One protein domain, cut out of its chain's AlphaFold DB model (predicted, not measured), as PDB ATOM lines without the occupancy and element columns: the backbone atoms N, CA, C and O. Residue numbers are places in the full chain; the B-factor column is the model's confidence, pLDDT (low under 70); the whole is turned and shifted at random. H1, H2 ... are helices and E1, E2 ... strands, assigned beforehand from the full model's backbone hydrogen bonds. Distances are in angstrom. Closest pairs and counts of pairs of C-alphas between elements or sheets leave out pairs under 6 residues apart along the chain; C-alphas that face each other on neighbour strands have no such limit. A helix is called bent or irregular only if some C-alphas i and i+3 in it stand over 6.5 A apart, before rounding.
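AT A GLANCE: This is residues 44 to 141 of the 331 residues of the protein "Predicted protein" of Postia placenta (strain ATCC 44394 / Madison 698-R) (UniProt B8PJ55). Three crossed helical pieces, H1b, H3 and H4, meet pairwise and make a core whose centres form a triangle, and the bent helix H1 carries the first arm, H1a, away from it to one end of an elongated outline, where residues 44 to 49 stick out. The short helix H2 and the long unnamed stretch of residues 84 to 96 make the other end, and the short strand E1 with the turn after it lies at the side of H3. The printed part has 98 residues with four named helices and one named strand, in the order H1, H2, H3, E1, H4, and its class is mostly helix. It is only just compact, close to loose, with a radius of gyration of the C-alphas of 14.8 A, and it spans 50 by 33 by 19 A.

HOW THE PARTS SIT: H1, residues 44 to 72, was assigned as one helix by its hydrogen bonds but is bent: C-alphas 56 and 59 are 7.6 A apart. Its arms, H1a of residues 44 to 56 and H1b of residues 59 to 72, stand at a steep tilt of 65 degrees. H1a touches no helix. H2, residues 77 to 83, touches no helix either, and it is apart from H1b. H3, residues 97 to 109, touches H1b at a steep tilt of 51 degrees, opposite ways; H1b does so with residues 66 to 70 alone, and the closest C-alphas are those of Leu 70 and Ile 100, 7.5 A apart. E1, residues 114 to 116, pairs with no named strand, but it has a short antiparallel pairing with residues 119 to 120. The closest C-alphas of H3 and E1 are those of Ala 105 and Leu 114, 7.1 A apart. H4, residues 122 to 141, touches H3 with residues 124 to 132 alone, at a steep tilt of 60 degrees, opposite ways; the closest C-alphas are those of Tyr 101 and Phe 128, 7.3 A apart. H4 also touches H1b, about perpendicular at 82 degrees, through residues 132 to 135 of H4 and 63 to 67 of H1b alone; the closest C-alphas are those of Ala 63 and Thr 135, 7.0 A apart. H2 and H4 are close but not clearly touching, with the C-alphas of Pro 77 and Trp 139 closest at 7.0 A. The helix packing is mostly crossed: of the three touching pairs, 0 are at a shallow tilt. Every O i to N i+4 pair is within hydrogen-bond range in H1a, H1b, H2 and H4, against 6 of 9 in H3.

IN THESE COORDINATES: H1a begins at C-alpha 44, at (12.015, -41.342, -28.654), and is 17.9 A long from first to last C-alpha. Residues 57 and 58 belong to neither arm, and H1b measures 20.0 A. H2 has 7 residues. H3 is 18.6 A long, begins at C-alpha 97, at (-18.677, -31.313, -19.544), and is irregular: C-alphas 99 and 102 are 7.3 A apart. E1 has 3 residues. H4 measures 28.5 A and ends at C-alpha 141, at (-23.410, -41.752, -32.366).

THE WHOLE: The two C-alphas farthest apart are those of Asp 45 and Ala 85, at 50.4 A, while the first and last printed C-alphas are 35.6 A apart. The printed part has no cut. The link from H2 to H3 is long, with 13 residues, and the other three links are tight. The mean pLDDT of the printed part is 76.2; residues 44 to 60 are under 70, and H1a has a mean of 52.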
ATOM      1  N   THR A  44      12.556 -40.343 -27.727       49.47
ATOM      2  CA  THR A  44      12.015 -41.342 -28.654       49.47
ATOM      3  C   THR A  44      11.604 -42.599 -27.912       49.47
ATOM      4  O   THR A  44      10.517 -43.102 -28.159       49.47
ATOM      5  N   ASP A  45      12.401 -43.075 -26.956       46.69
ATOM      6  CA  ASP A  45      12.110 -44.321 -26.246       46.69
ATOM      7  C   ASP A  45      10.907 -44.196 -25.287       46.69
ATOM      8  O   ASP A  45      10.029 -45.059 -25.260       46.69
ATOM      9  N   ALA A  46      10.778 -43.078 -24.564       48.00
ATOM     10  CA  ALA A  46       9.603 -42.788 -23.738       48.00
ATOM     11  C   ALA A  46       8.341 -42.568 -24.586       48.00
ATOM     12  O   ALA A  46       7.278 -43.093 -24.254       48.00
ATOM     13  N   ARG A  47       8.458 -41.849 -25.710       48.72
ATOM     14  CA  ARG A  47       7.362 -41.664 -26.669       48.72
ATOM     15  C   ARG A  47       6.937 -42.990 -27.292       48.72
ATOM     16  O   ARG A  47       5.745 -43.243 -27.378       48.72
ATOM     17  N   ASN A  48       7.882 -43.847 -27.667       52.78
ATOM     18  CA  ASN A  48       7.605 -45.163 -28.237       52.78
ATOM     19  C   ASN A  48       6.943 -46.085 -27.208       52.78
ATOM     20  O   ASN A  48       5.973 -46.754 -27.542       52.78
ATOM     21  N   LYS A  49       7.395 -46.070 -25.946       54.34
ATOM     22  CA  LYS A  49       6.771 -46.821 -24.842       54.34
ATOM     23  C   LYS A  49       5.371 -46.311 -24.506       54.34
ATOM     24  O   LYS A  49       4.476 -47.118 -24.282       54.34
ATOM     25  N   TRP A  50       5.163 -44.994 -24.515       51.22
ATOM     26  CA  TRP A  50       3.836 -44.392 -24.370       51.22
ATOM     27  C   TRP A  50       2.926 -44.764 -25.534       51.22
ATOM     28  O   TRP A  50       1.807 -45.202 -25.313       51.22
ATOM     29  N   SER A  51       3.405 -44.637 -26.771       51.53
ATOM     30  CA  SER A  51       2.651 -45.024 -27.959       51.53
ATOM     31  C   SER A  51       2.326 -46.515 -27.961       51.53
ATOM     32  O   SER A  51       1.202 -46.861 -28.297       51.53
ATOM     33  N   ALA A  52       3.245 -47.387 -27.542       54.38
ATOM     34  CA  ALA A  52       2.998 -48.821 -27.400       54.38
ATOM     35  C   ALA A  52       1.920 -49.104 -26.341       54.38
ATOM     36  O   ALA A  52       0.906 -49.713 -26.662       54.38
ATOM     37  N   TRP A  53       2.068 -48.556 -25.129       57.31
ATOM     38  CA  TRP A  53       1.074 -48.702 -24.058       57.31
ATOM     39  C   TRP A  53      -0.304 -48.148 -24.451       57.31
ATOM     40  O   TRP A  53      -1.329 -48.803 -24.265       57.31
ATOM     41  N   PHE A  54      -0.336 -46.951 -25.042       53.84
ATOM     42  CA  PHE A  54      -1.559 -46.302 -25.511       53.84
ATOM     43  C   PHE A  54      -2.238 -47.104 -26.625       53.84
ATOM     44  O   PHE A  54      -3.466 -47.168 -26.675       53.84
ATOM     45  N   ASN A  55      -1.451 -47.723 -27.508       54.06
ATOM     46  CA  ASN A  55      -1.969 -48.522 -28.609       54.06
ATOM     47  C   ASN A  55      -2.484 -49.901 -28.175       54.06
ATOM     48  O   ASN A  55      -3.453 -50.348 -28.781       54.06
ATOM     49  N   GLU A  56      -1.873 -50.542 -27.173       52.38
ATOM     50  CA  GLU A  56      -2.258 -51.885 -26.705       52.38
ATOM     51  C   GLU A  56      -3.429 -51.881 -25.714       52.38
ATOM     52  O   GLU A  56      -4.325 -52.705 -25.841       52.38
ATOM     53  N   LEU A  57      -3.434 -50.983 -24.722       51.41
ATOM     54  CA  LEU A  57      -4.383 -51.049 -23.592       51.41
ATOM     55  C   LEU A  57      -4.879 -49.672 -23.129       51.41
ATOM     56  O   LEU A  57      -5.957 -49.557 -22.539       51.41
ATOM     57  N   GLY A  58      -4.106 -48.615 -23.391       57.91
ATOM     58  CA  GLY A  58      -4.369 -47.283 -22.857       57.91
ATOM     59  C   GLY A  58      -5.588 -46.593 -23.464       57.91
ATOM     60  O   GLY A  58      -6.262 -45.861 -22.751       57.91
ATOM     61  N   ARG A  59      -5.926 -46.832 -24.741       62.81
ATOM     62  CA  ARG A  59      -7.109 -46.210 -25.373       62.81
ATOM     63  C   ARG A  59      -8.427 -46.629 -24.729       62.81
ATOM     64  O   ARG A  59      -9.247 -45.765 -24.437       62.81
ATOM     65  N   GLU A  60      -8.625 -47.925 -24.507       65.44
ATOM     66  CA  GLU A  60      -9.864 -48.446 -23.918       65.44
ATOM     67  C   GLU A  60      -9.968 -48.093 -22.435       65.44
ATOM     68  O   GLU A  60     -11.023 -47.648 -21.993       65.44
ATOM     69  N   HIS A  61      -8.863 -48.191 -21.688       70.31
ATOM     70  CA  HIS A  61      -8.827 -47.776 -20.282       70.31
ATOM     71  C   HIS A  61      -9.092 -46.282 -20.106       70.31
ATOM     72  O   HIS A  61      -9.862 -45.900 -19.232       70.31
ATOM     73  N   LEU A  62      -8.480 -45.434 -20.934       72.38
ATOM     74  CA  LEU A  62      -8.678 -43.988 -20.876       72.38
ATOM     75  C   LEU A  62     -10.105 -43.609 -21.293       72.38
ATOM     76  O   LEU A  62     -10.710 -42.752 -20.662       72.38
ATOM     77  N   ALA A  63     -10.657 -44.261 -22.319       76.00
ATOM     78  CA  ALA A  63     -12.042 -44.046 -22.725       76.00
ATOM     79  C   ALA A  63     -13.022 -44.466 -21.622       76.00
ATOM     80  O   ALA A  63     -13.933 -43.706 -21.314       76.00
ATOM     81  N   LYS A  64     -12.800 -45.633 -21.002       80.75
ATOM     82  CA  LYS A  64     -13.611 -46.119 -19.884       80.75
ATOM     83  C   LYS A  64     -13.516 -45.199 -18.670       80.75
ATOM     84  O   LYS A  64     -14.538 -44.862 -18.102       80.75
ATOM     85  N   LEU A  65     -12.314 -44.746 -18.315       81.50
ATOM     86  CA  LEU A  65     -12.128 -43.807 -17.210       81.50
ATOM     87  C   LEU A  65     -12.951 -42.532 -17.417       81.50
ATOM     88  O   LEU A  65     -13.640 -42.079 -16.512       81.50
ATOM     89  N   VAL A  66     -12.883 -41.966 -18.623       84.88
ATOM     90  CA  VAL A  66     -13.649 -40.768 -18.969       84.88
ATOM     91  C   VAL A  66     -15.151 -41.053 -18.959       84.88
ATOM     92  O   VAL A  66     -15.904 -40.214 -18.475       84.88
ATOM     93  N   ASP A  67     -15.588 -42.213 -19.461       86.00
ATOM     94  CA  ASP A  67     -16.993 -42.625 -19.386       86.00
ATOM     95  C   ASP A  67     -17.469 -42.695 -17.930       86.00
ATOM     96  O   ASP A  67     -18.494 -42.101 -17.606       86.00
ATOM     97  N   ASP A  68     -16.718 -43.378 -17.064       86.00
ATOM     98  CA  ASP A  68     -17.051 -43.585 -15.652       86.00
ATOM     99  C   ASP A  68     -17.155 -42.238 -14.915       86.00
ATOM    100  O   ASP A  68     -18.177 -41.960 -14.292       86.00
ATOM    101  N   MET A  69     -16.175 -41.343 -15.084       86.25
ATOM    102  CA  MET A  69     -16.210 -40.004 -14.477       86.25
ATOM    103  C   MET A  69     -17.385 -39.153 -14.970       86.25
ATOM    104  O   MET A  69     -18.035 -38.459 -14.193       86.25
ATOM    105  N   LEU A  70     -17.669 -39.186 -16.276       86.31
ATOM    106  CA  LEU A  70     -18.814 -38.464 -16.827       86.31
ATOM    107  C   LEU A  70     -20.137 -39.029 -16.298       86.31
ATOM    108  O   LEU A  70     -21.078 -38.268 -16.095       86.31
ATOM    109  N   MET A  71     -20.229 -40.343 -16.088       86.25
ATOM    110  CA  MET A  71     -21.412 -40.973 -15.501       86.25
ATOM    111  C   MET A  71     -21.594 -40.597 -14.026       86.25
ATOM    112  O   MET A  71     -22.717 -40.288 -13.634       86.25
ATOM    113  N   GLU A  72     -20.516 -40.585 -13.236       86.38
ATOM    114  CA  GLU A  72     -20.534 -40.196 -11.817       86.38
ATOM    115  C   GLU A  72     -21.007 -38.750 -11.616       86.38
ATOM    116  O   GLU A  72     -21.822 -38.479 -10.735       86.38
ATOM    117  N   GLU A  73     -20.584 -37.839 -12.492       83.12
ATOM    118  CA  GLU A  73     -20.972 -36.421 -12.472       83.12
ATOM    119  C   GLU A  73     -22.330 -36.139 -13.149       83.12
ATOM    120  O   GLU A  73     -22.732 -34.988 -13.328       83.12
ATOM    121  N   GLY A  74     -23.068 -37.182 -13.543       82.00
ATOM    122  CA  GLY A  74     -24.416 -37.051 -14.100       82.00
ATOM    123  C   GLY A  74     -24.475 -36.569 -15.555       82.00
ATOM    124  O   GLY A  74     -25.534 -36.179 -16.050       82.00
ATOM    125  N   HIS A  75     -23.356 -36.628 -16.281       85.12
ATOM    126  CA  HIS A  75     -23.267 -36.248 -17.697       85.12
ATOM    127  C   HIS A  75     -23.683 -37.372 -18.654       85.12
ATOM    128  O   HIS A  75     -23.467 -37.267 -19.862       85.12
ATOM    129  N   HIS A  76     -24.281 -38.456 -18.154       84.25
ATOM    130  CA  HIS A  76     -24.721 -39.565 -18.998       84.25
ATOM    131  C   HIS A  76     -25.789 -39.100 -20.020       84.25
ATOM    132  O   HIS A  76     -26.735 -38.402 -19.635       84.25
ATOM    133  N   PRO A  77     -25.723 -39.522 -21.303       81.88
ATOM    134  CA  PRO A  77     -26.624 -39.062 -22.365       81.88
ATOM    135  C   PRO A  77     -28.111 -39.118 -22.013       81.88
ATOM    136  O   PRO A  77     -28.828 -38.134 -22.176       81.88
ATOM    137  N   THR A  78     -28.564 -40.248 -21.471       80.44
ATOM    138  CA  THR A  78     -29.960 -40.447 -21.063       80.44
ATOM    139  C   THR A  78     -30.382 -39.483 -19.958       80.44
ATOM    140  O   THR A  78     -31.480 -38.934 -20.010       80.44
ATOM    141  N   GLN A  79     -29.511 -39.238 -18.976       82.12
ATOM    142  CA  GLN A  79     -29.818 -38.345 -17.859       82.12
ATOM    143  C   GLN A  79     -29.925 -36.901 -18.350       82.12
ATOM    144  O   GLN A  79     -30.891 -36.209 -18.034       82.12
ATOM    145  N   LEU A  80     -28.994 -36.479 -19.207       84.12
ATOM    146  CA  LEU A  80     -28.996 -35.150 -19.808       84.12
ATOM    147  C   LEU A  80     -30.196 -34.914 -20.731       84.12
ATOM    148  O   LEU A  80     -30.774 -33.827 -20.730       84.12
ATOM    149  N   MET A  81     -30.580 -35.914 -21.523       83.50
ATOM    150  CA  MET A  81     -31.755 -35.835 -22.395       83.50
ATOM    151  C   MET A  81     -33.053 -35.736 -21.584       83.50
ATOM    152  O   MET A  81     -33.894 -34.884 -21.884       83.50
ATOM    153  N   LYS A  82     -33.172 -36.533 -20.512       81.06
ATOM    154  CA  LYS A  82     -34.310 -36.507 -19.581       81.06
ATOM    155  C   LYS A  82     -34.397 -35.168 -18.839       81.06
ATOM    156  O   LYS A  82     -35.460 -34.555 -18.821       81.06
ATOM    157  N   ALA A  83     -33.277 -34.671 -18.309       80.88
ATOM    158  CA  ALA A  83     -33.204 -33.403 -17.577       80.88
ATOM    159  C   ALA A  83     -33.574 -32.190 -18.444       80.88
ATOM    160  O   ALA A  83     -34.282 -31.294 -17.990       80.88
ATOM    161  N   ASN A  84     -33.143 -32.178 -19.708       76.19
ATOM    162  CA  ASN A  84     -33.435 -31.081 -20.633       76.19
ATOM    163  C   ASN A  84     -34.788 -31.231 -21.349       76.19
ATOM    164  O   ASN A  84     -35.167 -30.351 -22.122       76.19
ATOM    165  N   ALA A  85     -35.515 -32.333 -21.124       75.38
ATOM    166  CA  ALA A  85     -36.724 -32.697 -21.862       75.38
ATOM    167  C   ALA A  85     -36.529 -32.653 -23.393       75.38
ATOM    168  O   ALA A  85     -37.430 -32.273 -24.148       75.38
ATOM    169  N   THR A  86     -35.340 -33.044 -23.864       76.56
ATOM    170  CA  THR A  86     -34.982 -33.039 -25.284       76.56
ATOM    171  C   THR A  86     -34.603 -34.426 -25.756       76.56
ATOM    172  O   THR A  86     -33.763 -35.086 -25.156       76.56
ATOM    173  N   GLN A  87     -35.085 -34.811 -26.935       74.88
ATOM    174  CA  GLN A  87     -34.600 -36.026 -27.583       74.88
ATOM    175  C   GLN A  87     -33.174 -35.859 -28.128       74.88
ATOM    176  O   GLN A  87     -32.516 -36.841 -28.442       74.88
ATOM    177  N   LYS A  88     -32.681 -34.636 -28.349       79.50
ATOM    178  CA  LYS A  88     -31.350 -34.399 -28.931       79.50
ATOM    179  C   LYS A  88     -30.280 -34.399 -27.843       79.50
ATOM    180  O   LYS A  88     -30.488 -33.818 -26.787       79.50
ATOM    181  N   MET A  89     -29.131 -35.002 -28.142       82.62
ATOM    182  CA  MET A  89     -27.959 -34.915 -27.275       82.62
ATOM    183  C   MET A  89     -27.534 -33.441 -27.155       82.62
ATOM    184  O   MET A  89     -27.390 -32.784 -28.195       82.62
ATOM    185  N   PRO A  90     -27.345 -32.897 -25.939       84.31
ATOM    186  CA  PRO A  90     -26.818 -31.550 -25.776       84.31
ATOM    187  C   PRO A  90     -25.378 -31.454 -26.290       84.31
ATOM    188  O   PRO A  90     -24.651 -32.445 -26.386       84.31
ATOM    189  N   THR A  91     -24.940 -30.242 -26.624       84.62
ATOM    190  CA  THR A  91     -23.524 -29.989 -26.925       84.62
ATOM    191  C   THR A  91     -22.691 -30.119 -25.647       84.62
ATOM    192  O   THR A  91     -23.209 -29.914 -24.551       84.62
ATOM    193  N   MET A  92     -21.387 -30.400 -25.765       83.50
ATOM    194  CA  MET A  92     -20.491 -30.475 -24.596       83.50
ATOM    195  C   MET A  92     -20.539 -29.209 -23.729       83.50
ATOM    196  O   MET A  92     -20.476 -29.288 -22.505       83.50
ATOM    197  N   ALA A  93     -20.668 -28.042 -24.370       80.81
ATOM    198  CA  ALA A  93     -20.783 -26.761 -23.684       80.81
ATOM    199  C   ALA A  93     -22.107 -26.645 -22.916       80.81
ATOM    200  O   ALA A  93     -22.103 -26.260 -21.751       80.81
ATOM    201  N   ALA A  94     -23.229 -27.018 -23.543       81.00
ATOM    202  CA  ALA A  94     -24.541 -26.995 -22.897       81.00
ATOM    203  C   ALA A  94     -24.640 -28.002 -21.740       81.00
ATOM    204  O   ALA A  94     -25.319 -27.734 -20.757       81.00
ATOM    205  N   ALA A  95     -23.935 -29.129 -21.843       83.19
ATOM    206  CA  ALA A  95     -23.845 -30.129 -20.787       83.19
ATOM    207  C   ALA A  95     -22.790 -29.807 -19.714       83.19
ATOM    208  O   ALA A  95     -22.643 -30.570 -18.774       83.19
ATOM    209  N   MET A  96     -22.050 -28.697 -19.827       83.44
ATOM    210  CA  MET A  96     -21.011 -28.306 -18.861       83.44
ATOM    211  C   MET A  96     -19.973 -29.410 -18.583       83.44
ATOM    212  O   MET A  96     -19.439 -29.523 -17.478       83.44
ATOM    213  N   VAL A  97     -19.625 -30.185 -19.616       84.25
ATOM    214  CA  VAL A  97     -18.677 -31.313 -19.544       84.25
ATOM    215  C   VAL A  97     -17.289 -30.874 -19.077       84.25
ATOM    216  O   VAL A  97     -16.505 -31.666 -18.573       84.25
ATOM    217  N   THR A  98     -16.966 -29.587 -19.205       82.19
ATOM    218  CA  THR A  98     -15.691 -29.027 -18.747       82.19
ATOM    219  C   THR A  98     -15.527 -28.994 -17.229       82.19
ATOM    220  O   THR A  98     -14.421 -28.757 -16.750       82.19
ATOM    221  N   SER A  99     -16.603 -29.222 -16.470       83.75
ATOM    222  CA  SER A  99     -16.575 -29.301 -15.004       83.75
ATOM    223  C   SER A  99     -15.603 -30.367 -14.488       83.75
ATOM    224  O   SER A  99     -14.879 -30.101 -13.536       83.75
ATOM    225  N   ILE A 100     -15.476 -31.501 -15.187       87.06
ATOM    226  CA  ILE A 100     -14.650 -32.642 -14.753       87.06
ATOM    227  C   ILE A 100     -13.141 -32.440 -14.970       87.06
ATOM    228  O   ILE A 100     -12.344 -33.336 -14.703       87.06
ATOM    229  N   TYR A 101     -12.714 -31.302 -15.533       87.50
ATOM    230  CA  TYR A 101     -11.328 -31.120 -15.988       87.50
ATOM    231  C   TYR A 101     -10.328 -31.201 -14.838       87.50
ATOM    232  O   TYR A 101      -9.217 -31.686 -15.039       87.50
ATOM    233  N   VAL A 102     -10.703 -30.712 -13.656       86.06
ATOM    234  CA  VAL A 102      -9.833 -30.727 -12.474       86.06
ATOM    235  C   VAL A 102      -9.633 -32.158 -11.987       86.06
ATOM    236  O   VAL A 102      -8.489 -32.585 -11.837       86.06
ATOM    237  N   ASP A 103     -10.716 -32.918 -11.845       85.56
ATOM    238  CA  ASP A 103     -10.665 -34.305 -11.374       85.56
ATOM    239  C   ASP A 103      -9.937 -35.199 -12.381       85.56
ATOM    240  O   ASP A 103      -9.054 -35.980 -12.020       85.56
ATOM    241  N   LEU A 104     -10.202 -35.000 -13.675       83.75
ATOM    242  CA  LEU A 104      -9.524 -35.712 -14.754       83.75
ATOM    243  C   LEU A 104      -8.023 -35.363 -14.796       83.75
ATOM    244  O   LEU A 104      -7.185 -36.239 -15.025       83.75
ATOM    245  N   ALA A 105      -7.655 -34.098 -14.542       82.56
ATOM    246  CA  ALA A 105      -6.258 -33.666 -14.417       82.56
ATOM    247  C   ALA A 105      -5.568 -34.333 -13.232       82.56
ATOM    248  O   ALA A 105      -4.456 -34.844 -13.387       82.56
ATOM    249  N   GLU A 106      -6.207 -34.354 -12.067       79.88
ATOM    250  CA  GLU A 106      -5.641 -34.973 -10.875       79.88
ATOM    251  C   GLU A 106      -5.490 -36.489 -11.043       79.88
ATOM    252  O   GLU A 106      -4.453 -37.051 -10.675       79.88
ATOM    253  N   GLN A 107      -6.453 -37.152 -11.680       78.06
ATOM    254  CA  GLN A 107      -6.420 -38.599 -11.867       78.06
ATOM    255  C   GLN A 107      -5.409 -39.048 -12.932       78.06
ATOM    256  O   GLN A 107      -4.700 -40.037 -12.730       78.06
ATOM    257  N   LEU A 108      -5.298 -38.317 -14.050       74.75
ATOM    258  CA  LEU A 108      -4.390 -38.671 -15.147       74.75
ATOM    259  C   LEU A 108      -2.975 -38.114 -14.983       74.75
ATOM    260  O   LEU A 108      -2.016 -38.727 -15.437       74.75
ATOM    261  N   PHE A 109      -2.802 -36.958 -14.355       75.31
ATOM    262  CA  PHE A 109      -1.504 -36.280 -14.324       75.31
ATOM    263  C   PHE A 109      -1.082 -35.842 -12.917       75.31
ATOM    264  O   PHE A 109       0.048 -35.382 -12.730       75.31
ATOM    265  N   GLY A 110      -1.952 -36.007 -11.917       74.06
ATOM    266  CA  GLY A 110      -1.725 -35.520 -10.561       74.06
ATOM    267  C   GLY A 110      -1.765 -33.995 -10.465       74.06
ATOM    268  O   GLY A 110      -2.014 -33.277 -11.435       74.06
ATOM    269  N   ARG A 111      -1.427 -33.475  -9.278       74.44
ATOM    270  CA  ARG A 111      -1.385 -32.025  -8.989       74.44
ATOM    271  C   ARG A 111      -0.488 -31.223  -9.933       74.44
ATOM    272  O   ARG A 111      -0.658 -30.024 -10.098       74.44
ATOM    273  N   ASP A 112       0.448 -31.889 -10.591       73.38
ATOM    274  CA  ASP A 112       1.393 -31.290 -11.524       73.38
ATOM    275  C   ASP A 112       0.763 -30.767 -12.825       73.38
ATOM    276  O   ASP A 112       1.407 -29.967 -13.523       73.38
ATOM    277  N   ALA A 113      -0.458 -31.200 -13.155       75.31
ATOM    278  CA  ALA A 113      -1.268 -30.672 -14.257       75.31
ATOM    279  C   ALA A 113      -2.090 -29.434 -13.882       75.31
ATOM    280  O   ALA A 113      -2.681 -28.800 -14.759       75.31
ATOM    281  N   LEU A 114      -2.091 -29.064 -12.604       78.12
ATOM    282  CA  LEU A 114      -2.828 -27.930 -12.082       78.12
ATOM    283  C   LEU A 114      -1.905 -26.704 -11.951       78.12
ATOM    284  O   LEU A 114      -0.723 -26.815 -11.614       78.12
ATOM    285  N   LEU A 115      -2.422 -25.523 -12.290       79.94
ATOM    286  CA  LEU A 115      -1.823 -24.222 -11.963       79.94
ATOM    287  C   LEU A 115      -2.149 -23.828 -10.517       79.94
ATOM    288  O   LEU A 115      -1.316 -23.251  -9.826       79.94
ATOM    289  N   THR A 116      -3.359 -24.165 -10.075       81.69
ATOM    290  CA  THR A 116      -3.879 -24.047  -8.707       81.69
ATOM    291  C   THR A 116      -4.857 -25.196  -8.477       81.69
ATOM    292  O   THR A 116      -5.266 -25.829  -9.445       81.69
ATOM    293  N   ASP A 117      -5.329 -25.415  -7.248       80.69
ATOM    294  CA  ASP A 117      -6.263 -26.507  -6.909       80.69
ATOM    295  C   ASP A 117      -7.567 -26.545  -7.737       80.69
ATOM    296  O   ASP A 117      -8.332 -27.495  -7.638       80.69
ATOM    297  N   ARG A 118      -7.854 -25.514  -8.543       81.25
ATOM    298  CA  ARG A 118      -9.062 -25.421  -9.378       81.25
ATOM    299  C   ARG A 118      -8.796 -25.121 -10.849       81.25
ATOM    300  O   ARG A 118      -9.742 -24.992 -11.618       81.25
ATOM    301  N   VAL A 119      -7.538 -24.937 -11.246       83.56
ATOM    302  CA  VAL A 119      -7.203 -24.464 -12.595       83.56
ATOM    303  C   VAL A 119      -6.246 -25.436 -13.253       83.56
ATOM    304  O   VAL A 119      -5.127 -25.631 -12.789       83.56
ATOM    305  N   VAL A 120      -6.675 -26.005 -14.374       84.94
ATOM    306  CA  VAL A 120      -5.870 -26.910 -15.199       84.94
ATOM    307  C   VAL A 120      -4.961 -26.107 -16.136       84.94
ATOM    308  O   VAL A 120      -5.346 -25.056 -16.648       84.94
ATOM    309  N   LYS A 121      -3.740 -26.593 -16.374       80.25
ATOM    310  CA  LYS A 121      -2.792 -25.999 -17.334       80.25
ATOM    311  C   LYS A 121      -3.341 -26.015 -18.763       80.25
ATOM    312  O   LYS A 121      -3.979 -26.982 -19.177       80.25
ATOM    313  N   SER A 122      -3.042 -24.982 -19.553       77.94
ATOM    314  CA  SER A 122      -3.566 -24.820 -20.921       77.94
ATOM    315  C   SER A 122      -3.200 -25.966 -21.867       77.94
ATOM    316  O   SER A 122      -3.993 -26.352 -22.731       77.94
ATOM    317  N   GLU A 123      -2.019 -26.555 -21.692       76.19
ATOM    318  CA  GLU A 123      -1.563 -27.696 -22.487       76.19
ATOM    319  C   GLU A 123      -2.404 -28.945 -22.195       76.19
ATOM    320  O   GLU A 123      -2.752 -29.695 -23.106       76.19
ATOM    321  N   VAL A 124      -2.787 -29.133 -20.929       75.25
ATOM    322  CA  VAL A 124      -3.623 -30.250 -20.472       75.25
ATOM    323  C   VAL A 124      -5.075 -30.057 -20.919       75.25
ATOM    324  O   VAL A 124      -5.704 -31.003 -21.385       75.25
ATOM    325  N   ILE A 125      -5.576 -28.817 -20.893       76.06
ATOM    326  CA  ILE A 125      -6.907 -28.458 -21.412       76.06
ATOM    327  C   ILE A 125      -7.055 -28.859 -22.884       76.06
ATOM    328  O   ILE A 125      -8.075 -29.422 -23.274       76.06
ATOM    329  N   THR A 126      -6.034 -28.612 -23.708       75.25
ATOM    330  CA  THR A 126      -6.085 -28.946 -25.140       75.25
ATOM    331  C   THR A 126      -6.181 -30.459 -25.355       75.25
ATOM    332  O   THR A 126      -6.936 -30.919 -26.213       75.25
ATOM    333  N   PHE A 127      -5.466 -31.242 -24.543       77.00
ATOM    334  CA  PHE A 127      -5.565 -32.700 -24.544       77.00
ATOM    335  C   PHE A 127      -6.963 -33.183 -24.112       77.00
ATOM    336  O   PHE A 127      -7.555 -34.021 -24.794       77.00
ATOM    337  N   PHE A 128      -7.528 -32.621 -23.041       81.69
ATOM    338  CA  PHE A 128      -8.865 -32.989 -22.559       81.69
ATOM    339  C   PHE A 128      -9.989 -32.606 -23.509       81.69
ATOM    340  O   PHE A 128     -10.895 -33.412 -23.703       81.69
ATOM    341  N   ASN A 129      -9.897 -31.453 -24.175       81.19
ATOM    342  CA  ASN A 129     -10.849 -31.081 -25.220       81.19
ATOM    343  C   ASN A 129     -10.926 -32.168 -26.301       81.19
ATOM    344  O   ASN A 129     -12.018 -32.594 -26.664       81.19
ATOM    345  N   ALA A 130      -9.779 -32.657 -26.785       75.69
ATOM    346  CA  ALA A 130      -9.744 -33.701 -27.807       75.69
ATOM    347  C   ALA A 130     -10.330 -35.031 -27.301       75.69
ATOM    348  O   ALA A 130     -11.092 -35.692 -28.009       75.69
ATOM    349  N   LEU A 131      -9.993 -35.407 -26.066       80.44
ATOM    350  CA  LEU A 131     -10.450 -36.645 -25.440       80.44
ATOM    351  C   LEU A 131     -11.964 -36.656 -25.193       80.44
ATOM    352  O   LEU A 131     -12.665 -37.605 -25.559       80.44
ATOM    353  N   LEU A 132     -12.481 -35.586 -24.599       83.31
ATOM    354  CA  LEU A 132     -13.897 -35.466 -24.286       83.31
ATOM    355  C   LEU A 132     -14.726 -35.257 -25.544       83.31
ATOM    356  O   LEU A 132     -15.805 -35.826 -25.640       83.31
ATOM    357  N   TYR A 133     -14.196 -34.565 -26.553       80.12
ATOM    358  CA  TYR A 133     -14.837 -34.493 -27.864       80.12
ATOM    359  C   TYR A 133     -15.004 -35.878 -28.497       80.12
ATOM    360  O   TYR A 133     -16.094 -36.223 -28.956       80.12
ATOM    361  N   ALA A 134     -13.955 -36.707 -28.488       77.31
ATOM    362  CA  ALA A 134     -14.042 -38.069 -29.009       77.31
ATOM    363  C   ALA A 134     -15.092 -38.904 -28.253       77.31
ATOM    364  O   ALA A 134     -15.886 -39.615 -28.876       77.31
ATOM    365  N   THR A 135     -15.141 -38.762 -26.926       84.62
ATOM    366  CA  THR A 135     -16.119 -39.441 -26.063       84.62
ATOM    367  C   THR A 135     -17.545 -38.974 -26.349       84.62
ATOM    368  O   THR A 135     -18.425 -39.788 -26.629       84.62
ATOM    369  N   TRP A 136     -17.764 -37.660 -26.393       85.75
ATOM    370  CA  TRP A 136     -19.067 -37.056 -26.656       85.75
ATOM    371  C   TRP A 136     -19.605 -37.423 -28.032       85.75
ATOM    372  O   TRP A 136     -20.782 -37.757 -28.197       85.75
ATOM    373  N   ARG A 137     -18.725 -37.423 -29.036       81.62
ATOM    374  CA  ARG A 137     -19.052 -37.862 -30.388       81.62
ATOM    375  C   ARG A 137     -19.453 -39.334 -30.403       81.62
ATOM    376  O   ARG A 137     -20.450 -39.678 -31.036       81.62
ATOM    377  N   ARG A 138     -18.721 -40.204 -29.697       85.56
ATOM    378  CA  ARG A 138     -19.074 -41.626 -29.556       85.56
ATOM    379  C   ARG A 138     -20.466 -41.795 -28.950       85.56
ATOM    380  O   ARG A 138     -21.281 -42.505 -29.532       85.56
ATOM    381  N   TRP A 139     -20.764 -41.115 -27.848       85.50
ATOM    382  CA  TRP A 139     -22.080 -41.172 -27.208       85.50
ATOM    383  C   TRP A 139     -23.198 -40.646 -28.111       85.50
ATOM    384  O   TRP A 139     -24.224 -41.301 -28.278       85.50
ATOM    385  N   THR A 140     -22.965 -39.523 -28.794       83.81
ATOM    386  CA  THR A 140     -23.910 -38.959 -29.770       83.81
ATOM    387  C   THR A 140     -24.219 -39.949 -30.897       83.81
ATOM    388  O   THR A 140     -25.370 -40.077 -31.322       83.81
ATOM    389  N   MET A 141     -23.212 -40.695 -31.371       78.62
ATOM    390  CA  MET A 141     -23.410 -41.752 -32.366       78.62
ATOM    391  C   MET A 141     -24.239 -42.915 -31.816       78.62
ATOM    392  O   MET A 141     -25.113 -43.409 -32.525       78.62
TER     393      MET A 141